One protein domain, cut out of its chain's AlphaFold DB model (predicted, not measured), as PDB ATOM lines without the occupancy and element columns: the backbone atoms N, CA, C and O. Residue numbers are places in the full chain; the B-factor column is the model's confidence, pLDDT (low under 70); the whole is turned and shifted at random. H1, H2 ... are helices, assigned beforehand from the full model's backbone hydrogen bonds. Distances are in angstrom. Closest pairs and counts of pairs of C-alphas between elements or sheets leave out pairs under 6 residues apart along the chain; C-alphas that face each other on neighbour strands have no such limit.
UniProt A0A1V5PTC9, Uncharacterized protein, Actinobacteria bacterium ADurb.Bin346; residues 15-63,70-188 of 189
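What this domain is: This is residues 15 to 63 and 70 to 188 of the 189 residues of an uncharacterized protein of Actinobacteria bacterium ADurb.Bin346 (UniProt A0A1V5PTC9). Five long helices, H1, H3, H4, H5 and H6, form an up-and-down bundle, each running against the one before it in the chain, with H4 in the middle; their packing is part aligned, part crossed. H2 crosses one side of this bundle, over H4 and H6, and residues 70 to 76, mostly of H3, stick out. The printed part has 168 residues with six named helices, H1 to H6 in chain order, and no named strand; its class is all helix. It is compact, with a radius of gyration of the C-alphas of 16.4 A and spans of 52 by 35 by 26 A.

How they stand to each other: Begin at H1, residues 15 to 41, which touches the hub H4, residues 98 to 119, closest at the C-alphas of Gly 31 and Ile 103, 4.0 A apart. With residues 16 to 25 alone, H1 touches H5, residues 127 to 153, opposite ways at a steep tilt of 45 degrees; look at C-alphas 21 and 145, the closest, 5.2 A apart. Next comes H2, residues 43 to 59, about perpendicular to H4 at 82 degrees; its residues 43 to 50 alone touch H4, closest at C-alphas 47 and 115, 5.7 A apart. Past the cut, H3, residues 71 to 94, touches H5 with residues 85 to 94 alone, closest at C-alphas 94 and 147, 4.0 A apart. H4 and H5 form a helical hairpin at a shallow tilt of 13 degrees, closest at C-alphas 98 and 144, 6.2 A apart. H6, residues 161 to 186, touches H3 at a shallow tilt of 29 degrees, opposite ways, closest at C-alphas 85 and 176, 6.1 A apart. H1 is apart from H3 and H6. Every O i to N i+4 pair is within hydrogen-bond range in H3, H4 and H5; H1 has 22 of 23, H2 11 of 13 and H6 20 of 22.

Where its parts are: Find C-alpha 15 at (-15.539, -1.083, 52.070); from there H1 runs 39.7 A to residue 41. H2 is 25.1 A long, H3 34.7 A, H4 31.1 A and H5 38.7 A. H6 runs 36.6 A, with a kink of 36 degrees near residue 168, to C-alpha 186 at (9.260, -6.929, 19.791).

The domain as a whole: The C-alphas farthest apart are those of Met 121 and Gly 156, 52.9 A. Residues 64 to 69 are not printed; C-alphas 63 and 70 are 14.9 A apart across this cut. Of the links printed whole, none is long. The mean pLDDT of the printed part is 71.0; look for values under 70 at residues 50 to 63, 70 to 82 and 154 to 188, among others.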
ATOM      1  N   ASN A  15     -15.656  -2.491  52.473       53.06
ATOM      2  CA  ASN A  15     -15.539  -1.083  52.070       53.06
ATOM      3  C   ASN A  15     -14.081  -0.614  51.989       53.06
ATOM      4  O   ASN A  15     -13.772   0.305  51.239       53.06
ATOM      5  N   ASN A  16     -13.164  -1.271  52.703       74.81
ATOM      6  CA  ASN A  16     -11.762  -0.868  52.711       74.81
ATOM      7  C   ASN A  16     -11.009  -1.292  51.434       74.81
ATOM      8  O   ASN A  16     -10.093  -0.591  51.017       74.81
ATOM      9  N   TYR A  17     -11.386  -2.408  50.788       81.00
ATOM     10  CA  TYR A  17     -10.718  -2.866  49.557       81.00
ATOM     11  C   TYR A  17     -10.931  -1.889  48.397       81.00
ATOM     12  O   TYR A  17      -9.962  -1.439  47.793       81.00
ATOM     13  N   TRP A  18     -12.182  -1.504  48.131       84.19
ATOM     14  CA  TRP A  18     -12.506  -0.586  47.035       84.19
ATOM     15  C   TRP A  18     -11.837   0.780  47.194       84.19
ATOM     16  O   TRP A  18     -11.381   1.354  46.213       84.19
ATOM     17  N   ILE A  19     -11.690   1.266  48.428       88.50
ATOM     18  CA  ILE A  19     -10.960   2.510  48.709       88.50
ATOM     19  C   ILE A  19      -9.466   2.354  48.396       88.50
ATOM     20  O   ILE A  19      -8.870   3.250  47.804       88.50
ATOM     21  N   ILE A  20      -8.848   1.236  48.788       86.94
ATOM     22  CA  ILE A  20      -7.438   0.936  48.478       86.94
ATOM     23  C   ILE A  20      -7.245   0.840  46.959       86.94
ATOM     24  O   ILE A  20      -6.323   1.446  46.419       86.94
ATOM     25  N   PHE A  21      -8.160   0.159  46.272       87.81
ATOM     26  CA  PHE A  21      -8.134  -0.016  44.826       87.81
ATOM     27  C   PHE A  21      -8.307   1.298  44.057       87.81
ATOM     28  O   PHE A  21      -7.500   1.612  43.186       87.81
ATOM     29  N   LEU A  22      -9.289   2.126  44.419       91.50
ATOM     30  CA  LEU A  22      -9.481   3.441  43.801       91.50
ATOM     31  C   LEU A  22      -8.291   4.373  44.056       91.50
ATOM     32  O   LEU A  22      -7.883   5.106  43.159       91.50
ATOM     33  N   LYS A  23      -7.684   4.310  45.249       92.12
ATOM     34  CA  LYS A  23      -6.431   5.024  45.528       92.12
ATOM     35  C   LYS A  23      -5.302   4.539  44.626       92.12
ATOM     36  O   LYS A  23      -4.580   5.370  44.091       92.12
ATOM     37  N   CYS A  24      -5.159   3.227  44.437       92.25
ATOM     38  CA  CYS A  24      -4.167   2.652  43.528       92.25
ATOM     39  C   CYS A  24      -4.328   3.204  42.106       92.25
ATOM     40  O   CYS A  24      -3.361   3.706  41.542       92.25
ATOM     41  N   ILE A  25      -5.550   3.191  41.565       92.81
ATOM     42  CA  ILE A  25      -5.842   3.757  40.239       92.81
ATOM     43  C   ILE A  25      -5.489   5.247  40.193       92.81
ATOM     44  O   ILE A  25      -4.794   5.678  39.278       92.81
ATOM     45  N   GLY A  26      -5.912   6.031  41.188       94.25
ATOM     46  CA  GLY A  26      -5.607   7.463  41.247       94.25
ATOM     47  C   GLY A  26      -4.103   7.752  41.234       94.25
ATOM     48  O   GLY A  26      -3.649   8.632  40.506       94.25
ATOM     49  N   TRP A  27      -3.314   6.974  41.979       95.75
ATOM     50  CA  TRP A  27      -1.857   7.102  41.994       95.75
ATOM     51  C   TRP A  27      -1.199   6.671  40.679       95.75
ATOM     52  O   TRP A  27      -0.236   7.312  40.265       95.75
ATOM     53  N   ILE A  28      -1.727   5.649  39.998       92.94
ATOM     54  CA  ILE A  28      -1.269   5.267  38.653       92.94
ATOM     55  C   ILE A  28      -1.534   6.389  37.657       92.94
ATOM     56  O   ILE A  28      -0.634   6.747  36.907       92.94
ATOM     57  N   LEU A  29      -2.732   6.978  37.665       94.06
ATOM     58  CA  LEU A  29      -3.070   8.091  36.773       94.06
ATOM     59  C   LEU A  29      -2.181   9.312  37.029       94.06
ATOM     60  O   LEU A  29      -1.720   9.947  36.084       94.06
ATOM     61  N   LEU A  30      -1.886   9.609  38.296       94.81
ATOM     62  CA  LEU A  30      -0.959  10.678  38.665       94.81
ATOM     63  C   LEU A  30       0.469  10.382  38.188       94.81
ATOM     64  O   LEU A  30       1.126  11.255  37.625       94.81
ATOM     65  N   GLY A  31       0.933   9.142  38.362       93.00
ATOM     66  CA  GLY A  31       2.208   8.678  37.821       93.00
ATOM     67  C   GLY A  31       2.265   8.784  36.300       93.00
ATOM     68  O   GLY A  31       3.249   9.275  35.758       93.00
ATOM     69  N   ALA A  32       1.193   8.397  35.609       92.00
ATOM     70  CA  ALA A  32       1.082   8.484  34.159       92.00
ATOM     71  C   ALA A  32       1.130   9.934  33.667       92.00
ATOM     72  O   ALA A  32       1.905  10.250  32.768       92.00
ATOM     73  N   ALA A  33       0.392  10.841  34.308       94.31
ATOM     74  CA  ALA A  33       0.462  12.268  34.005       94.31
ATOM     75  C   ALA A  33       1.884  12.825  34.205       94.31
ATOM     76  O   ALA A  33       2.392  13.550  33.348       94.31
ATOM     77  N   ALA A  34       2.559  12.437  35.292       93.06
ATOM     78  CA  ALA A  34       3.951  12.810  35.538       93.06
ATOM     79  C   ALA A  34       4.909  12.219  34.487       93.06
ATOM     80  O   ALA A  34       5.817  12.909  34.035       93.06
ATOM     81  N   GLY A  35       4.693  10.970  34.066       90.44
ATOM     82  CA  GLY A  35       5.471  10.309  33.018       90.44
ATOM     83  C   GLY A  35       5.294  10.973  31.656       90.44
ATOM     84  O   GLY A  35       6.272  11.190  30.945       90.44
ATOM     85  N   TYR A  36       4.068  11.375  31.321       90.12
ATOM     86  CA  TYR A  36       3.786  12.140  30.110       90.12
ATOM     87  C   TYR A  36       4.469  13.509  30.133       90.12
ATOM     88  O   TYR A  36       5.156  13.865  29.178       90.12
ATOM     89  N   ALA A  37       4.341  14.253  31.237       91.94
ATOM     90  CA  ALA A  37       5.018  15.536  31.402       91.94
ATOM     91  C   ALA A  37       6.544  15.376  31.293       91.94
ATOM     92  O   ALA A  37       7.198  16.117  30.562       91.94
ATOM     93  N   PHE A  38       7.109  14.365  31.958       90.62
ATOM     94  CA  PHE A  38       8.531  14.052  31.866       90.62
ATOM     95  C   PHE A  38       8.956  13.753  30.430       90.62
ATOM     96  O   PHE A  38       9.917  14.341  29.946       90.62
ATOM     97  N   PHE A  39       8.227  12.894  29.720       87.06
ATOM     98  CA  PHE A  39       8.509  12.600  28.320       87.06
ATOM     99  C   PHE A  39       8.429  13.856  27.437       87.06
ATOM    100  O   PHE A  39       9.285  14.052  26.578       87.06
ATOM    101  N   TYR A  40       7.439  14.723  27.663       88.44
ATOM    102  CA  TYR A  40       7.255  15.958  26.900       88.44
ATOM    103  C   TYR A  40       8.452  16.911  27.047       88.44
ATOM    104  O   TYR A  40       8.989  17.377  26.042       88.44
ATOM    105  N   PHE A  41       8.917  17.153  28.276       90.69
ATOM    106  CA  PHE A  41      10.052  18.050  28.539       90.69
ATOM    107  C   PHE A  41      11.422  17.398  28.287       90.69
ATOM    108  O   PHE A  41      12.366  18.076  27.888       90.69
ATOM    109  N   PHE A  42      11.542  16.082  28.482       88.25
ATOM    110  CA  PHE A  42      12.802  15.330  28.424       88.25
ATOM    111  C   PHE A  42      12.773  14.234  27.351       88.25
ATOM    112  O   PHE A  42      13.269  13.119  27.552       88.25
ATOM    113  N   ARG A  43      12.211  14.547  26.179       81.38
ATOM    114  CA  ARG A  43      12.027  13.590  25.076       81.38
ATOM    115  C   ARG A  43      13.334  12.924  24.643       81.38
ATOM    116  O   ARG A  43      13.402  11.701  24.565       81.38
ATOM    117  N   GLY A  44      14.388  13.712  24.413       79.12
ATOM    118  CA  GLY A  44      15.700  13.194  23.995       79.12
ATOM    119  C   GLY A  44      16.357  12.288  25.044       79.12
ATOM    120  O   GLY A  44      16.934  11.255  24.708       79.12
ATOM    121  N   PHE A  45      16.203  12.626  26.326       79.75
ATOM    122  CA  PHE A  45      16.712  11.811  27.429       79.75
ATOM    123  C   PHE A  45      15.929  10.499  27.581       79.75
ATOM    124  O   PHE A  45      16.533   9.447  27.765       79.75
ATOM    125  N   SER A  46      14.604  10.542  27.422       74.38
ATOM    126  CA  SER A  46      13.738   9.355  27.465       74.38
ATOM    127  C   SER A  46      14.110   8.343  26.374       74.38
ATOM    128  O   SER A  46      14.251   7.154  26.655       74.38
ATOM    129  N   ILE A  47      14.371   8.823  25.152       74.31
ATOM    130  CA  ILE A  47      14.847   7.991  24.035       74.31
ATOM    131  C   ILE A  47      16.211   7.367  24.359       74.31
ATOM    132  O   ILE A  47      16.367   6.151  24.244       74.31
ATOM    133  N   SER A  48      17.172   8.165  24.841       75.75
ATOM    134  CA  SER A  48      18.513   7.664  25.179       75.75
ATOM    135  C   SER A  48      18.501   6.646  26.325       75.75
ATOM    136  O   SER A  48      19.249   5.667  26.283       75.75
ATOM    137  N   ILE A  49      17.634   6.828  27.329       70.12
ATOM    138  CA  ILE A  49      17.398   5.827  28.374       70.12
ATOM    139  C   ILE A  49      16.969   4.518  27.720       70.12
ATOM    140  O   ILE A  49      17.646   3.511  27.889       70.12
ATOM    141  N   VAL A  50      15.899   4.515  26.924       66.25
ATOM    142  CA  VAL A  50      15.376   3.275  26.331       66.25
ATOM    143  C   VAL A  50      16.419   2.567  25.453       66.25
ATOM    144  O   VAL A  50      16.535   1.341  25.504       66.25
ATOM    145  N   GLU A  51      17.239   3.311  24.711       65.94
ATOM    146  CA  GLU A  51      18.347   2.749  23.927       65.94
ATOM    147  C   GLU A  51      19.431   2.105  24.798       65.94
ATOM    148  O   GLU A  51      19.858   0.981  24.527       65.94
ATOM    149  N   ARG A  52      19.839   2.757  25.891       66.69
ATOM    150  CA  ARG A  52      20.788   2.181  26.859       66.69
ATOM    151  C   ARG A  52      20.187   1.001  27.626       66.69
ATOM    152  O   ARG A  52      20.908   0.095  28.029       66.69
ATOM    153  N   PHE A  53      18.870   0.959  27.794       60.00
ATOM    154  CA  PHE A  53      18.178  -0.163  28.426       60.00
ATOM    155  C   PHE A  53      18.088  -1.403  27.516       60.00
ATOM    156  O   PHE A  53      18.112  -2.520  28.031       60.00
ATOM    157  N   LYS A  54      18.105  -1.264  26.181       56.31
ATOM    158  CA  LYS A  54      18.279  -2.418  25.268       56.31
ATOM    159  C   LYS A  54      19.604  -3.139  25.473       56.31
ATOM    160  O   LYS A  54      19.668  -4.360  25.356       56.31
ATOM    161  N   PHE A  55      20.660  -2.398  25.799       49.97
ATOM    162  CA  PHE A  55      21.947  -2.995  26.135       49.97
ATOM    163  C   PHE A  55      21.839  -3.888  27.385       49.97
ATOM    164  O   PHE A  55      22.341  -5.010  27.385       49.97
ATOM    165  N   LEU A  56      21.089  -3.450  28.406       41.75
ATOM    166  CA  LEU A  56      20.775  -4.270  29.583       41.75
ATOM    167  C   LEU A  56      19.919  -5.503  29.238       41.75
ATOM    168  O   LEU A  56      20.193  -6.580  29.753       41.75
ATOM    169  N   GLN A  57      18.948  -5.401  28.323       47.44
ATOM    170  CA  GLN A  57      18.218  -6.581  27.816       47.44
ATOM    171  C   GLN A  57      19.158  -7.596  27.145       47.44
ATOM    172  O   GLN A  57      19.033  -8.801  27.369       47.44
ATOM    173  N   GLY A  58      20.145  -7.112  26.383       44.12
ATOM    174  CA  GLY A  58      21.186  -7.941  25.776       44.12
ATOM    175  C   GLY A  58      22.085  -8.652  26.798       44.12
ATOM    176  O   GLY A  58      22.494  -9.787  26.550       44.12
ATOM    177  N   LEU A  59      22.344  -8.029  27.956       44.34
ATOM    178  CA  LEU A  59      23.068  -8.628  29.091       44.34
ATOM    179  C   LEU A  59      22.288  -9.772  29.757       44.34
ATOM    180  O   LEU A  59      22.895 -10.750  30.180       44.34
ATOM    181  N   PHE A  60      20.953  -9.698  29.789       39.66
ATOM    182  CA  PHE A  60      20.081 -10.782  30.268       39.66
ATOM    183  C   PHE A  60      19.760 -11.836  29.193       39.66
ATOM    184  O   PHE A  60      18.851 -12.646  29.364       39.66
ATOM    185  N   GLY A  61      20.492 -11.844  28.074       40.69
ATOM    186  CA  GLY A  61      20.313 -12.830  27.005       40.69
ATOM    187  C   GLY A  61      19.065 -12.615  26.144       40.69
ATOM    188  O   GLY A  61      18.788 -13.432  25.268       40.69
ATOM    189  N   ILE A  62      18.340 -11.506  26.324       46.28
ATOM    190  CA  ILE A  62      17.223 -11.101  25.463       46.28
ATOM    191  C   ILE A  62      17.821 -10.362  24.259       46.28
ATOM    192  O   ILE A  62      17.757  -9.139  24.119       46.28
ATOM    193  N   ARG A  63      18.500 -11.126  23.399       45.50
ATOM    194  CA  ARG A  63      19.152 -10.634  22.182       45.50
ATOM    195  C   ARG A  63      18.157 -10.618  21.032       45.50
ATOM    196  O   ARG A  63      18.253 -11.429  20.132       45.50
ATOM    197  N   GLN A  70       9.906 -19.489  17.654       62.84
ATOM    198  CA  GLN A  70       8.723 -20.338  17.793       62.84
ATOM    199  C   GLN A  70       7.634 -19.638  18.622       62.84
ATOM    200  O   GLN A  70       7.863 -19.284  19.781       62.84
ATOM    201  N   TYR A  71       6.430 -19.517  18.052       61.00
ATOM    202  CA  TYR A  71       5.257 -18.893  18.678       61.00
ATOM    203  C   TYR A  71       4.988 -19.403  20.105       61.00
ATOM    204  O   TYR A  71       4.739 -18.620  21.019       61.00
ATOM    205  N   ALA A  72       5.132 -20.711  20.339       62.56
ATOM    206  CA  ALA A  72       4.960 -21.302  21.666       62.56
ATOM    207  C   ALA A  72       5.932 -20.719  22.710       62.56
ATOM    208  O   ALA A  72       5.537 -20.447  23.842       62.56
ATOM    209  N   ARG A  73       7.191 -20.468  22.329       61.56
ATOM    210  CA  ARG A  73       8.225 -19.919  23.222       61.56
ATOM    211  C   ARG A  73       7.917 -18.476  23.620       61.56
ATOM    212  O   ARG A  73       8.120 -18.099  24.770       61.56
ATOM    213  N   VAL A  74       7.402 -17.692  22.678       57.62
ATOM    214  CA  VAL A  74       6.952 -16.311  22.893       57.62
ATOM    215  C   VAL A  74       5.828 -16.268  23.913       57.62
ATOM    216  O   VAL A  74       5.922 -15.563  24.914       57.62
ATOM    217  N   VAL A  75       4.774 -17.048  23.666       58.91
ATOM    218  CA  VAL A  75       3.589 -17.088  24.525       58.91
ATOM    219  C   VAL A  75       3.970 -17.535  25.936       58.91
ATOM    220  O   VAL A  75       3.496 -16.957  26.910       58.91
ATOM    221  N   LEU A  76       4.879 -18.504  26.063       62.66
ATOM    222  CA  LEU A  76       5.348 -18.998  27.357       62.66
ATOM    223  C   LEU A  76       6.165 -17.939  28.117       62.66
ATOM    224  O   LEU A  76       5.960 -17.764  29.316       62.66
ATOM    225  N   MET A  77       7.033 -17.182  27.434       61.75
ATOM    226  CA  MET A  77       7.762 -16.063  28.051       61.75
ATOM    227  C   MET A  77       6.824 -14.936  28.497       61.75
ATOM    228  O   MET A  77       6.977 -14.425  29.605       61.75
ATOM    229  N   ILE A  78       5.821 -14.598  27.681       62.03
ATOM    230  CA  ILE A  78       4.759 -13.635  28.018       62.03
ATOM    231  C   ILE A  78       3.985 -14.082  29.257       62.03
ATOM    232  O   ILE A  78       3.808 -13.325  30.213       62.03
ATOM    233  N   PHE A  79       3.570 -15.345  29.274       61.50
ATOM    234  CA  PHE A  79       2.830 -15.923  30.382       61.50
ATOM    235  C   PHE A  79       3.649 -15.932  31.680       61.50
ATOM    236  O   PHE A  79       3.171 -15.475  32.719       61.50
ATOM    237  N   ALA A  80       4.905 -16.385  31.622       66.94
ATOM    238  CA  ALA A  80       5.802 -16.407  32.774       66.94
ATOM    239  C   ALA A  80       6.100 -14.993  33.301       66.94
ATOM    240  O   ALA A  80       6.028 -14.762  34.509       66.94
ATOM    241  N   GLY A  81       6.371 -14.034  32.408       67.38
ATOM    242  CA  GLY A  81       6.595 -12.632  32.765       67.38
ATOM    243  C   GLY A  81       5.395 -12.020  33.489       67.38
ATOM    244  O   GLY A  81       5.557 -11.399  34.540       67.38
ATOM    245  N   ASN A  82       4.181 -12.278  32.998       69.25
ATOM    246  CA  ASN A  82       2.950 -11.802  33.625       69.25
ATOM    247  C   ASN A  82       2.688 -12.435  34.998       69.25
ATOM    248  O   ASN A  82       2.265 -11.729  35.918       69.25
ATOM    249  N   ILE A  83       2.986 -13.725  35.190       70.12
ATOM    250  CA  ILE A  83       2.900 -14.368  36.513       70.12
ATOM    251  C   ILE A  83       3.881 -13.719  37.493       70.12
ATOM    252  O   ILE A  83       3.483 -13.340  38.598       70.12
ATOM    253  N   ILE A  84       5.145 -13.561  37.089       75.44
ATOM    254  CA  ILE A  84       6.192 -12.964  37.929       75.44
ATOM    255  C   ILE A  84       5.825 -11.522  38.288       75.44
ATOM    256  O   ILE A  84       5.889 -11.146  39.458       75.44
ATOM    257  N   SER A  85       5.381 -10.737  37.304       75.44
ATOM    258  CA  SER A  85       4.919  -9.363  37.504       75.44
ATOM    259  C   SER A  85       3.757  -9.321  38.497       75.44
ATOM    260  O   SER A  85       3.833  -8.643  39.520       75.44
ATOM    261  N   THR A  86       2.713 -10.123  38.287       75.50
ATOM    262  CA  THR A  86       1.542 -10.160  39.178       75.50
ATOM    263  C   THR A  86       1.925 -10.529  40.614       75.50
ATOM    264  O   THR A  86       1.485  -9.871  41.560       75.50
ATOM    265  N   ALA A  87       2.791 -11.532  40.793       73.94
ATOM    266  CA  ALA A  87       3.307 -11.918  42.104       73.94
ATOM    267  C   ALA A  87       4.124 -10.790  42.759       73.94
ATOM    268  O   ALA A  87       3.983 -10.542  43.958       73.94
ATOM    269  N   ALA A  88       4.926 -10.061  41.979       81.25
ATOM    270  CA  ALA A  88       5.701  -8.922  42.458       81.25
ATOM    271  C   ALA A  88       4.806  -7.764  42.920       81.25
ATOM    272  O   ALA A  88       5.010  -7.243  44.015       81.25
ATOM    273  N   TYR A  89       3.783  -7.397  42.139       83.94
ATOM    274  CA  TYR A  89       2.807  -6.367  42.518       83.94
ATOM    275  C   TYR A  89       2.007  -6.770  43.756       83.94
ATOM    276  O   TYR A  89       1.780  -5.950  44.644       83.94
ATOM    277  N   PHE A  90       1.639  -8.043  43.874       80.56
ATOM    278  CA  PHE A  90       1.013  -8.549  45.088       80.56
ATOM    279  C   PHE A  90       1.935  -8.418  46.309       80.56
ATOM    280  O   PHE A  90       1.515  -7.901  47.346       80.56
ATOM    281  N   ALA A  91       3.200  -8.830  46.189       81.00
ATOM    282  CA  ALA A  91       4.186  -8.710  47.261       81.00
ATOM    283  C   ALA A  91       4.425  -7.243  47.653       81.00
ATOM    284  O   ALA A  91       4.413  -6.909  48.835       81.00
ATOM    285  N   LEU A  92       4.547  -6.348  46.672       83.19
ATOM    286  CA  LEU A  92       4.589  -4.892  46.837       83.19
ATOM    287  C   LEU A  92       3.431  -4.366  47.684       83.19
ATOM    288  O   LEU A  92       3.631  -3.630  48.654       83.19
ATOM    289  N   GLY A  93       2.216  -4.790  47.349       84.31
ATOM    290  CA  GLY A  93       1.017  -4.423  48.086       84.31
ATOM    291  C   GLY A  93       1.105  -4.917  49.519       84.31
ATOM    292  O   GLY A  93       0.909  -4.163  50.473       84.31
ATOM    293  N   TYR A  94       1.502  -6.177  49.676       80.88
ATOM    294  CA  TYR A  94       1.682  -6.816  50.972       80.88
ATOM    295  C   TYR A  94       2.758  -6.146  51.840       80.88
ATOM    296  O   TYR A  94       2.746  -6.281  53.060       80.88
ATOM    297  N   LEU A  95       3.663  -5.375  51.243       83.31
ATOM    298  CA  LEU A  95       4.697  -4.604  51.932       83.31
ATOM    299  C   LEU A  95       4.307  -3.139  52.178       83.31
ATOM    300  O   LEU A  95       5.130  -2.372  52.672       83.31
ATOM    301  N   ARG A  96       3.051  -2.757  51.896       83.56
ATOM    302  CA  ARG A  96       2.522  -1.379  51.977       83.56
ATOM    303  C   ARG A  96       3.192  -0.393  51.020       83.56
ATOM    304  O   ARG A  96       3.286   0.796  51.313       83.56
ATOM    305  N   MET A  97       3.631  -0.877  49.865       85.25
ATOM    306  CA  MET A  97       4.257  -0.056  48.830       85.25
ATOM    307  C   MET A  97       3.268   0.409  47.755       85.25
ATOM    308  O   MET A  97       3.692   0.768  46.663       85.25
ATOM    309  N   LEU A  98       1.958   0.431  48.035       88.50
ATOM    310  CA  LEU A  98       0.946   0.768  47.029       88.50
ATOM    311  C   LEU A  98       1.188   2.122  46.375       88.50
ATOM    312  O   LEU A  98       1.151   2.202  45.158       88.50
ATOM    313  N   ILE A  99       1.460   3.167  47.160       88.12
ATOM    314  CA  ILE A  99       1.672   4.520  46.626       88.12
ATOM    315  C   ILE A  99       2.921   4.582  45.730       88.12
ATOM    316  O   ILE A  99       2.769   4.916  44.555       88.12
ATOM    317  N   PRO A 100       4.139   4.256  46.220       88.69
ATOM    318  CA  PRO A 100       5.335   4.366  45.388       88.69
ATOM    319  C   PRO A 100       5.290   3.426  44.180       88.69
ATOM    320  O   PRO A 100       5.699   3.833  43.097       88.69
ATOM    321  N   ALA A 101       4.750   2.210  44.330       86.88
ATOM    322  CA  ALA A 101       4.605   1.289  43.208       86.88
ATOM    323  C   ALA A 101       3.626   1.832  42.166       86.88
ATOM    324  O   ALA A 101       3.998   1.931  41.008       86.88
ATOM    325  N   ALA A 102       2.423   2.255  42.566       89.12
ATOM    326  CA  ALA A 102       1.412   2.785  41.653       89.12
ATOM    327  C   ALA A 102       1.923   3.985  40.837       89.12
ATOM    328  O   ALA A 102       1.783   3.999  39.615       89.12
ATOM    329  N   ILE A 103       2.554   4.964  41.498       89.50
ATOM    330  CA  ILE A 103       3.116   6.143  40.823       89.50
ATOM    331  C   ILE A 103       4.208   5.723  39.837       89.50
ATOM    332  O   ILE A 103       4.191   6.151  38.684       89.50
ATOM    333  N   LEU A 104       5.148   4.879  40.273       87.81
ATOM    334  CA  LEU A 104       6.262   4.453  39.432       87.81
ATOM    335  C   LEU A 104       5.782   3.635  38.229       87.81
ATOM    336  O   LEU A 104       6.279   3.837  37.125       87.81
ATOM    337  N   THR A 105       4.792   2.762  38.413       87.00
ATOM    338  CA  THR A 105       4.165   2.003  37.326       87.00
ATOM    339  C   THR A 105       3.559   2.932  36.290       87.00
ATOM    340  O   THR A 105       3.906   2.832  35.118       87.00
ATOM    341  N   GLY A 106       2.701   3.867  36.711       86.94
ATOM    342  CA  GLY A 106       2.083   4.824  35.792       86.94
ATOM    343  C   GLY A 106       3.124   5.650  35.036       86.94
ATOM    344  O   GLY A 106       3.029   5.807  33.817       86.94
ATOM    345  N   PHE A 107       4.151   6.118  35.748       88.38
ATOM    346  CA  PHE A 107       5.255   6.881  35.174       88.38
ATOM    347  C   PHE A 107       5.999   6.082  34.100       88.38
ATOM    348  O   PHE A 107       6.111   6.540  32.964       88.38
ATOM    349  N   LEU A 108       6.475   4.881  34.441       84.62
ATOM    350  CA  LEU A 108       7.281   4.055  33.544       84.62
ATOM    351  C   LEU A 108       6.488   3.607  32.318       84.62
ATOM    352  O   LEU A 108       6.973   3.806  31.209       84.62
ATOM    353  N   VAL A 109       5.269   3.086  32.497       84.38
ATOM    354  CA  VAL A 109       4.399   2.655  31.384       84.38
ATOM    355  C   VAL A 109       4.225   3.794  30.381       84.38
ATOM    356  O   VAL A 109       4.392   3.610  29.178       84.38
ATOM    357  N   THR A 110       3.958   5.003  30.876       86.06
ATOM    358  CA  THR A 110       3.731   6.172  30.021       86.06
ATOM    359  C   THR A 110       5.001   6.597  29.292       86.06
ATOM    360  O   THR A 110       4.983   6.769  28.073       86.06
ATOM    361  N   VAL A 111       6.129   6.717  29.998       82.69
ATOM    362  CA  VAL A 111       7.414   7.068  29.373       82.69
ATOM    363  C   VAL A 111       7.800   6.039  28.310       82.69
ATOM    364  O   VAL A 111       8.223   6.423  27.219       82.69
ATOM    365  N   LEU A 112       7.621   4.745  28.587       79.81
ATOM    366  CA  LEU A 112       7.933   3.663  27.655       79.81
ATOM    367  C   LEU A 112       7.019   3.674  26.427       79.81
ATOM    368  O   LEU A 112       7.526   3.581  25.309       79.81
ATOM    369  N   LEU A 113       5.710   3.849  26.613       79.19
ATOM    370  CA  LEU A 113       4.732   3.955  25.526       79.19
ATOM    371  C   LEU A 113       5.089   5.078  24.551       79.19
ATOM    372  O   LEU A 113       5.249   4.848  23.351       79.19
ATOM    373  N   PHE A 114       5.263   6.294  25.067       79.56
ATOM    374  CA  PHE A 114       5.538   7.451  24.222       79.56
ATOM    375  C   PHE A 114       6.935   7.391  23.600       79.56
ATOM    376  O   PHE A 114       7.096   7.691  22.416       79.56
ATOM    377  N   THR A 115       7.938   6.904  24.331       76.75
ATOM    378  CA  THR A 115       9.265   6.663  23.745       76.75
ATOM    379  C   THR A 115       9.207   5.607  22.636       76.75
ATOM    380  O   THR A 115       9.858   5.765  21.603       76.75
ATOM    381  N   GLY A 116       8.373   4.578  22.807       67.38
ATOM    382  CA  GLY A 116       8.068   3.568  21.798       67.38
ATOM    383  C   GLY A 116       7.541   4.167  20.501       67.38
ATOM    384  O   GLY A 116       8.118   3.929  19.441       67.38
ATOM    385  N   THR A 117       6.509   5.010  20.585       72.44
ATOM    386  CA  THR A 117       5.917   5.652  19.396       72.44
ATOM    387  C   THR A 117       6.925   6.476  18.604       72.44
ATOM    388  O   THR A 117       7.013   6.338  17.387       72.44
ATOM    389  N   VAL A 118       7.765   7.260  19.286       74.62
ATOM    390  CA  VAL A 118       8.780   8.087  18.619       74.62
ATOM    391  C   VAL A 118       9.827   7.239  17.919       74.62
ATOM    392  O   VAL A 118      10.198   7.534  16.785       74.62
ATOM    393  N   ARG A 119      10.299   6.181  18.579       68.44
ATOM    394  CA  ARG A 119      11.333   5.308  18.024       68.44
ATOM    395  C   ARG A 119      10.844   4.534  16.803       68.44
ATOM    396  O   ARG A 119      11.619   4.302  15.883       68.44
ATOM    397  N   ASN A 120       9.568   4.173  16.786       66.75
ATOM    398  CA  ASN A 120       8.958   3.441  15.684       66.75
ATOM    399  C   ASN A 120       8.388   4.373  14.600       66.75
ATOM    400  O   ASN A 120       7.682   3.908  13.712       66.75
ATOM    401  N   MET A 121       8.674   5.683  14.685       70.69
ATOM    402  CA  MET A 121       8.155   6.725  13.789       70.69
ATOM    403  C   MET A 121       6.625   6.698  13.655       70.69
ATOM    404  O   MET A 121       6.066   7.071  12.626       70.69
ATOM    405  N   GLN A 122       5.936   6.261  14.711       70.44
ATOM    406  CA  GLN A 122       4.485   6.198  14.747       70.44
ATOM    407  C   GLN A 122       3.928   7.519  15.291       70.44
ATOM    408  O   GLN A 122       4.366   7.984  16.347       70.44
ATOM    409  N   PRO A 123       2.947   8.131  14.607       70.69
ATOM    410  CA  PRO A 123       2.366   9.403  15.032       70.69
ATOM    411  C   PRO A 123       1.507   9.275  16.298       70.69
ATOM    412  O   PRO A 123       1.252  10.275  16.967       70.69
ATOM    413  N   ALA A 124       1.060   8.062  16.634       75.19
ATOM    414  CA  ALA A 124       0.219   7.780  17.789       75.19
ATOM    415  C   ALA A 124       0.485   6.372  18.341       75.19
ATOM    416  O   ALA A 124       1.021   5.510  17.645       75.19
ATOM    417  N   VAL A 125       0.080   6.143  19.594       73.56
ATOM    418  CA  VAL A 125       0.079   4.809  20.210       73.56
ATOM    419  C   VAL A 125      -1.021   3.970  19.542       73.56
ATOM    420  O   VAL A 125      -2.173   4.412  19.551       73.56
ATOM    421  N   PRO A 126      -0.716   2.782  18.987       72.44
ATOM    422  CA  PRO A 126      -1.737   1.888  18.447       72.44
ATOM    423  C   PRO A 126      -2.778   1.514  19.507       72.44
ATOM    424  O   PRO A 126      -2.445   1.322  20.683       72.44
ATOM    425  N   LEU A 127      -4.040   1.392  19.099       69.00
ATOM    426  CA  LEU A 127      -5.149   1.133  20.017       69.00
ATOM    427  C   LEU A 127      -4.976  -0.208  20.745       69.00
ATOM    428  O   LEU A 127      -5.278  -0.314  21.930       69.00
ATOM    429  N   GLU A 128      -4.437  -1.211  20.061       63.75
ATOM    430  CA  GLU A 128      -4.158  -2.543  20.590       63.75
ATOM    431  C   GLU A 128      -3.160  -2.474  21.750       63.75
ATOM    432  O   GLU A 128      -3.368  -3.092  22.792       63.75
ATOM    433  N   VAL A 129      -2.108  -1.665  21.594       68.19
ATOM    434  CA  VAL A 129      -1.087  -1.449  22.627       68.19
ATOM    435  C   VAL A 129      -1.690  -0.698  23.812       68.19
ATOM    436  O   VAL A 129      -1.428  -1.050  24.961       68.19
ATOM    437  N   LEU A 130      -2.540   0.300  23.552       72.88
ATOM    438  CA  LEU A 130      -3.233   1.042  24.602       72.88
ATOM    439  C   LEU A 130      -4.166   0.133  25.416       72.88
ATOM    440  O   LEU A 130      -4.143   0.184  26.646       72.88
ATOM    441  N   ILE A 131      -4.960  -0.710  24.750       67.50
ATOM    442  CA  ILE A 131      -5.859  -1.676  25.398       67.50
ATOM    443  C   ILE A 131      -5.048  -2.679  26.218       67.50
ATOM    444  O   ILE A 131      -5.369  -2.898  27.387       67.50
ATOM    445  N   LEU A 132      -3.987  -3.249  25.637       71.50
ATOM    446  CA  LEU A 132      -3.130  -4.219  26.311       71.50
ATOM    447  C   LEU A 132      -2.517  -3.610  27.576       71.50
ATOM    448  O   LEU A 132      -2.732  -4.133  28.664       71.50
ATOM    449  N   MET A 133      -1.859  -2.455  27.468       72.56
ATOM    450  CA  MET A 133      -1.229  -1.778  28.608       72.56
ATOM    451  C   MET A 133      -2.227  -1.340  29.681       72.56
ATOM    452  O   MET A 133      -1.920  -1.376  30.877       72.56
ATOM    453  N   SER A 134      -3.435  -0.948  29.272       75.44
ATOM    454  CA  SER A 134      -4.512  -0.606  30.203       75.44
ATOM    455  C   SER A 134      -4.987  -1.839  30.969       75.44
ATOM    456  O   SER A 134      -5.104  -1.790  32.194       75.44
ATOM    457  N   ALA A 135      -5.205  -2.961  30.274       75.38
ATOM    458  CA  ALA A 135      -5.535  -4.236  30.900       75.38
ATOM    459  C   ALA A 135      -4.406  -4.707  31.829       75.38
ATOM    460  O   ALA A 135      -4.680  -5.174  32.939       75.38
ATOM    461  N   GLU A 136      -3.145  -4.516  31.422       76.50
ATOM    462  CA  GLU A 136      -1.994  -4.877  32.240       76.50
ATOM    463  C   GLU A 136      -1.912  -4.068  33.535       76.50
ATOM    464  O   GLU A 136      -1.817  -4.613  34.637       76.50
ATOM    465  N   SER A 137      -2.042  -2.750  33.417       83.12
ATOM    466  CA  SER A 137      -2.067  -1.841  34.561       83.12
ATOM    467  C   SER A 137      -3.250  -2.129  35.491       83.12
ATOM    468  O   SER A 137      -3.120  -2.052  36.718       83.12
ATOM    469  N   PHE A 138      -4.399  -2.521  34.933       79.94
ATOM    470  CA  PHE A 138      -5.594  -2.860  35.696       79.94
ATOM    471  C   PHE A 138      -5.406  -4.126  36.543       79.94
ATOM    472  O   PHE A 138      -5.644  -4.084  37.754       79.94
ATOM    473  N   TYR A 139      -4.914  -5.236  35.972       77.75
ATOM    474  CA  TYR A 139      -4.699  -6.453  36.766       77.75
ATOM    475  C   TYR A 139      -3.587  -6.268  37.813       77.75
ATOM    476  O   TYR A 139      -3.703  -6.768  38.935       77.75
ATOM    477  N   ARG A 140      -2.537  -5.487  37.512       82.38
ATOM    478  CA  ARG A 140      -1.479  -5.151  38.484       82.38
ATOM    479  C   ARG A 140      -2.019  -4.307  39.638       82.38
ATOM    480  O   ARG A 140      -1.637  -4.530  40.785       82.38
ATOM    481  N   SER A 141      -2.969  -3.411  39.363       86.19
ATOM    482  CA  SER A 141      -3.682  -2.640  40.392       86.19
ATOM    483  C   SER A 141      -4.492  -3.537  41.324       86.19
ATOM    484  O   SER A 141      -4.500  -3.319  42.537       86.19
ATOM    485  N   ILE A 142      -5.146  -4.570  40.777       80.75
ATOM    486  CA  ILE A 142      -5.858  -5.584  41.566       80.75
ATOM    487  C   ILE A 142      -4.867  -6.330  42.463       80.75
ATOM    488  O   ILE A 142      -5.094  -6.420  43.670       80.75
ATOM    489  N   ALA A 143      -3.747  -6.811  41.916       81.31
ATOM    490  CA  ALA A 143      -2.725  -7.529  42.679       81.31
ATOM    491  C   ALA A 143      -2.150  -6.674  43.823       81.31
ATOM    492  O   ALA A 143      -2.140  -7.104  44.979       81.31
ATOM    493  N   LEU A 144      -1.764  -5.433  43.517       86.81
ATOM    494  CA  LEU A 144      -1.212  -4.467  44.469       86.81
ATOM    495  C   LEU A 144      -2.208  -4.130  45.588       86.81
ATOM    496  O   LEU A 144      -1.878  -4.166  46.775       86.81
ATOM    497  N   SER A 145      -3.460  -3.873  45.223       85.44
ATOM    498  CA  SER A 145      -4.517  -3.547  46.186       85.44
ATOM    499  C   SER A 145      -4.885  -4.742  47.061       85.44
ATOM    500  O   SER A 145      -5.129  -4.580  48.258       85.44
ATOM    501  N   THR A 146      -4.878  -5.951  46.495       81.88
ATOM    502  CA  THR A 146      -5.148  -7.197  47.226       81.88
ATOM    503  C   THR A 146      -4.053  -7.482  48.248       81.88
ATOM    504  O   THR A 146      -4.364  -7.781  49.403       81.88
ATOM    505  N   GLY A 147      -2.782  -7.323  47.865       82.62
ATOM    506  CA  GLY A 147      -1.651  -7.464  48.781       82.62
ATOM    507  C   GLY A 147      -1.762  -6.515  49.978       82.62
ATOM    508  O   GLY A 147      -1.673  -6.948  51.129       82.62
ATOM    509  N   GLU A 148      -2.034  -5.229  49.728       86.19
ATOM    510  CA  GLU A 148      -2.160  -4.233  50.800       86.19
ATOM    511  C   GLU A 148      -3.380  -4.487  51.688       86.19
ATOM    512  O   GLU A 148      -3.308  -4.358  52.915       86.19
ATOM    513  N   HIS A 149      -4.501  -4.877  51.084       83.31
ATOM    514  CA  HIS A 149      -5.711  -5.216  51.814       83.31
ATOM    515  C   HIS A 149      -5.486  -6.392  52.774       83.31
ATOM    516  O   HIS A 149      -5.858  -6.313  53.947       83.31
ATOM    517  N   LEU A 150      -4.831  -7.459  52.306       80.62
ATOM    518  CA  LEU A 150      -4.498  -8.618  53.133       80.62
ATOM    519  C   LEU A 150      -3.547  -8.250  54.269       80.62
ATOM    520  O   LEU A 150      -3.780  -8.656  55.407       80.62
ATOM    521  N   GLN A 151      -2.518  -7.444  53.996       81.06
ATOM    522  CA  GLN A 151      -1.591  -6.974  55.024       81.06
ATOM    523  C   GLN A 151      -2.317  -6.179  56.114       81.06
ATOM    524  O   GLN A 151      -2.103  -6.430  57.301       81.06
ATOM    525  N   LYS A 152      -3.179  -5.226  55.731       79.00
ATOM    526  CA  LYS A 152      -3.889  -4.358  56.686       79.00
ATOM    527  C   LYS A 152      -4.832  -5.137  57.595       79.00
ATOM    528  O   LYS A 152      -5.094  -4.694  58.710       79.00
ATOM    529  N   ASN A 153      -5.303  -6.289  57.128       73.06
ATOM    530  CA  ASN A 153      -6.256  -7.134  57.832       73.06
ATOM    531  C   ASN A 153      -5.608  -8.318  58.568       73.06
ATOM    532  O   ASN A 153      -6.324  -9.068  59.231       73.06
ATOM    533  N   ARG A 154      -4.277  -8.481  58.507       67.50
ATOM    534  CA  ARG A 154      -3.548  -9.529  59.237       67.50
ATOM    535  C   ARG A 154      -2.878  -8.965  60.501       67.50
ATOM    536  O   ARG A 154      -2.047  -8.062  60.397       67.50
ATOM    537  N   PRO A 155      -3.165  -9.500  61.700       48.19
ATOM    538  CA  PRO A 155      -2.433  -9.131  62.908       48.19
ATOM    539  C   PRO A 155      -1.043  -9.801  62.920       48.19
ATOM    540  O   PRO A 155      -0.949 -11.014  62.763       48.19
ATOM    541  N   GLY A 156       0.036  -9.030  63.126       55.78
ATOM    542  CA  GLY A 156       1.322  -9.586  63.598       55.78
ATOM    543  C   GLY A 156       2.572  -9.492  62.705       55.78
ATOM    544  O   GLY A 156       3.558 -10.159  63.011       55.78
ATOM    545  N   ILE A 157       2.613  -8.682  61.641       55.53
ATOM    546  CA  ILE A 157       3.829  -8.570  60.799       55.53
ATOM    547  C   ILE A 157       4.807  -7.517  61.355       55.53
ATOM    548  O   ILE A 157       4.438  -6.364  61.585       55.53
ATOM    549  N   ARG A 158       6.071  -7.923  61.568       55.19
ATOM    550  CA  ARG A 158       7.176  -7.099  62.104       55.19
ATOM    551  C   ARG A 158       7.568  -5.951  61.156       55.19
ATOM    552  O   ARG A 158       7.630  -6.129  59.943       55.19
ATOM    553  N   LYS A 159       7.941  -4.801  61.738       54.88
ATOM    554  CA  LYS A 159       8.276  -3.524  61.060       54.88
ATOM    555  C   LYS A 159       9.418  -3.575  60.022       54.88
ATOM    556  O   LYS A 159       9.536  -2.635  59.251       54.88
ATOM    557  N   TRP A 160      10.235  -4.632  59.990       50.25
ATOM    558  CA  TRP A 160      11.444  -4.730  59.148       50.25
ATOM    559  C   TRP A 160      11.221  -5.382  57.773       50.25
ATOM    560  O   TRP A 160      12.003  -5.170  56.853       50.25
ATOM    561  N   VAL A 161      10.130  -6.136  57.611       54.38
ATOM    562  CA  VAL A 161       9.769  -6.826  56.357       54.38
ATOM    563  C   VAL A 161       9.585  -5.867  55.153       54.38
ATOM    564  O   VAL A 161      10.048  -6.218  54.070       54.38
ATOM    565  N   PRO A 162       9.027  -4.642  55.300       52.91
ATOM    566  CA  PRO A 162       8.908  -3.670  54.205       52.91
ATOM    567  C   PRO A 162      10.250  -3.247  53.594       52.91
ATOM    568  O   PRO A 162      10.333  -3.076  52.386       52.91
ATOM    569  N   ALA A 163      11.305  -3.107  54.408       48.84
ATOM    570  CA  ALA A 163      12.589  -2.562  53.965       48.84
ATOM    571  C   ALA A 163      13.381  -3.543  53.084       48.84
ATOM    572  O   ALA A 163      13.922  -3.140  52.056       48.84
ATOM    573  N   ALA A 164      13.393  -4.831  53.445       47.69
ATOM    574  CA  ALA A 164      14.041  -5.884  52.657       47.69
ATOM    575  C   ALA A 164      13.314  -6.144  51.326       47.69
ATOM    576  O   ALA A 164      13.942  -6.447  50.313       47.69
ATOM    577  N   GLY A 165      11.990  -5.971  51.310       47.44
ATOM    578  CA  GLY A 165      11.196  -6.107  50.099       47.44
ATOM    579  C   GLY A 165      11.513  -5.043  49.048       47.44
ATOM    580  O   GLY A 165      11.613  -5.383  47.875       47.44
ATOM    581  N   THR A 166      11.753  -3.788  49.445       45.31
ATOM    582  CA  THR A 166      12.018  -2.664  48.525       45.31
ATOM    583  C   THR A 166      13.151  -2.941  47.530       45.31
ATOM    584  O   THR A 166      13.033  -2.598  46.359       45.31
ATOM    585  N   ILE A 167      14.232  -3.598  47.964       47.19
ATOM    586  CA  ILE A 167      15.398  -3.893  47.111       47.19
ATOM    587  C   ILE A 167      15.064  -4.983  46.084       47.19
ATOM    588  O   ILE A 167      15.354  -4.838  44.898       47.19
ATOM    589  N   PHE A 168      14.381  -6.045  46.520       47.66
ATOM    590  CA  PHE A 168      13.923  -7.128  45.642       47.66
ATOM    591  C   PHE A 168      12.880  -6.636  44.620       47.66
ATOM    592  O   PHE A 168      12.784  -7.120  43.495       47.66
ATOM    593  N   ILE A 169      12.128  -5.615  45.015       48.66
ATOM    594  CA  ILE A 169      11.075  -4.950  44.254       48.66
ATOM    595  C   ILE A 169      11.617  -4.021  43.172       48.66
ATOM    596  O   ILE A 169      11.061  -4.003  42.079       48.66
ATOM    597  N   VAL A 170      12.691  -3.274  43.439       49.28
ATOM    598  CA  VAL A 170      13.359  -2.456  42.412       49.28
ATOM    599  C   VAL A 170      13.903  -3.353  41.298       49.28
ATOM    600  O   VAL A 170      13.750  -3.030  40.122       49.28
ATOM    601  N   LEU A 171      14.446  -4.522  41.652       50.12
ATOM    602  CA  LEU A 171      14.896  -5.531  40.688       50.12
ATOM    603  C   LEU A 171      13.732  -6.143  39.883       50.12
ATOM    604  O   LEU A 171      13.855  -6.316  38.673       50.12
ATOM    605  N   LEU A 172      12.587  -6.417  40.516       53.84
ATOM    606  CA  LEU A 172      11.395  -6.955  39.840       53.84
ATOM    607  C   LEU A 172      10.665  -5.926  38.965       53.84
ATOM    608  O   LEU A 172      10.197  -6.274  37.886       53.84
ATOM    609  N   LEU A 173      10.587  -4.662  39.385       49.91
ATOM    610  CA  LEU A 173      10.045  -3.570  38.568       49.91
ATOM    611  C   LEU A 173      10.954  -3.259  37.379       49.91
ATOM    612  O   LEU A 173      10.448  -3.006  36.290       49.91
ATOM    613  N   ALA A 174      12.276  -3.354  37.553       49.12
ATOM    614  CA  ALA A 174      13.209  -3.316  36.435       49.12
ATOM    615  C   ALA A 174      12.957  -4.489  35.468       49.12
ATOM    616  O   ALA A 174      12.861  -4.261  34.269       49.12
ATOM    617  N   ALA A 175      12.753  -5.715  35.969       50.12
ATOM    618  CA  ALA A 175      12.392  -6.880  35.149       50.12
ATOM    619  C   ALA A 175      11.055  -6.712  34.399       50.12
ATOM    620  O   ALA A 175      10.964  -7.055  33.222       50.12
ATOM    621  N   ALA A 176      10.033  -6.136  35.036       50.47
ATOM    622  CA  ALA A 176       8.755  -5.829  34.396       50.47
ATOM    623  C   ALA A 176       8.887  -4.718  33.336       50.47
ATOM    624  O   ALA A 176       8.318  -4.833  32.255       50.47
ATOM    625  N   ALA A 177       9.698  -3.688  33.595       50.84
ATOM    626  CA  ALA A 177      10.037  -2.677  32.595       50.84
ATOM    627  C   ALA A 177      10.812  -3.292  31.413       50.84
ATOM    628  O   ALA A 177      10.546  -2.957  30.261       50.84
ATOM    629  N   PHE A 178      11.716  -4.247  31.667       50.38
ATOM    630  CA  PHE A 178      12.394  -5.008  30.613       50.38
ATOM    631  C   PHE A 178      11.417  -5.830  29.768       50.38
ATOM    632  O   PHE A 178      11.607  -5.927  28.557       50.38
ATOM    633  N   TYR A 179      10.373  -6.382  30.379       54.91
ATOM    634  CA  TYR A 179       9.315  -7.105  29.683       54.91
ATOM    635  C   TYR A 179       8.410  -6.184  28.841       54.91
ATOM    636  O   TYR A 179       8.095  -6.508  27.699       54.91
ATOM    637  N   GLU A 180       8.055  -4.999  29.336       51.31
ATOM    638  CA  GLU A 180       7.251  -4.037  28.568       51.31
ATOM    639  C   GLU A 180       8.008  -3.438  27.383       51.31
ATOM    640  O   GLU A 180       7.464  -3.325  26.286       51.31
ATOM    641  N   VAL A 181       9.298  -3.131  27.560       51.28
ATOM    642  CA  VAL A 181      10.189  -2.774  26.447       51.28
ATOM    643  C   VAL A 181      10.231  -3.926  25.428       51.28
ATOM    644  O   VAL A 181      10.216  -3.686  24.225       51.28
ATOM    645  N   TYR A 182      10.228  -5.185  25.875       53.34
ATOM    646  CA  TYR A 182      10.166  -6.348  24.984       53.34
ATOM    647  C   TYR A 182       8.833  -6.462  24.218       53.34
ATOM    648  O   TYR A 182       8.863  -6.703  23.015       53.34
ATOM    649  N   GLN A 183       7.678  -6.228  24.848       50.56
ATOM    650  CA  GLN A 183       6.386  -6.196  24.147       50.56
ATOM    651  C   GLN A 183       6.300  -5.027  23.152       50.56
ATOM    652  O   GLN A 183       5.956  -5.243  21.996       50.56
ATOM    653  N   ILE A 184       6.653  -3.802  23.558       46.47
ATOM    654  CA  ILE A 184       6.524  -2.600  22.713       46.47
ATOM    655  C   ILE A 184       7.471  -2.643  21.504       46.47
ATOM    656  O   ILE A 184       7.114  -2.188  20.419       46.47
ATOM    657  N   PHE A 185       8.689  -3.167  21.674       47.66
ATOM    658  CA  PHE A 185       9.703  -3.180  20.614       47.66
ATOM    659  C   PHE A 185       9.881  -4.528  19.914       47.66
ATOM    660  O   PHE A 185      10.633  -4.582  18.945       47.66
ATOM    661  N   GLY A 186       9.242  -5.595  20.399       43.69
ATOM    662  CA  GLY A 186       9.260  -6.929  19.791       43.69
ATOM    663  C   GLY A 186       8.005  -7.278  18.984       43.69
ATOM    664  O   GLY A 186       8.044  -8.251  18.242       43.69
ATOM    665  N   TYR A 187       6.911  -6.511  19.108       41.12
ATOM    666  CA  TYR A 187       5.655  -6.725  18.362       41.12
ATOM    667  C   TYR A 187       5.501  -5.886  17.088       41.12
ATOM    668  O   TYR A 187       4.468  -5.975  16.422       41.12
ATOM    669  N   ILE A 188       6.499  -5.081  16.722       36.34
ATOM    670  CA  ILE A 188       6.533  -4.537  15.365       36.34
ATOM    671  C   ILE A 188       7.172  -5.610  14.499       36.34
ATOM    672  O   ILE A 188       8.380  -5.820  14.575       36.34
TER     673      ILE A 188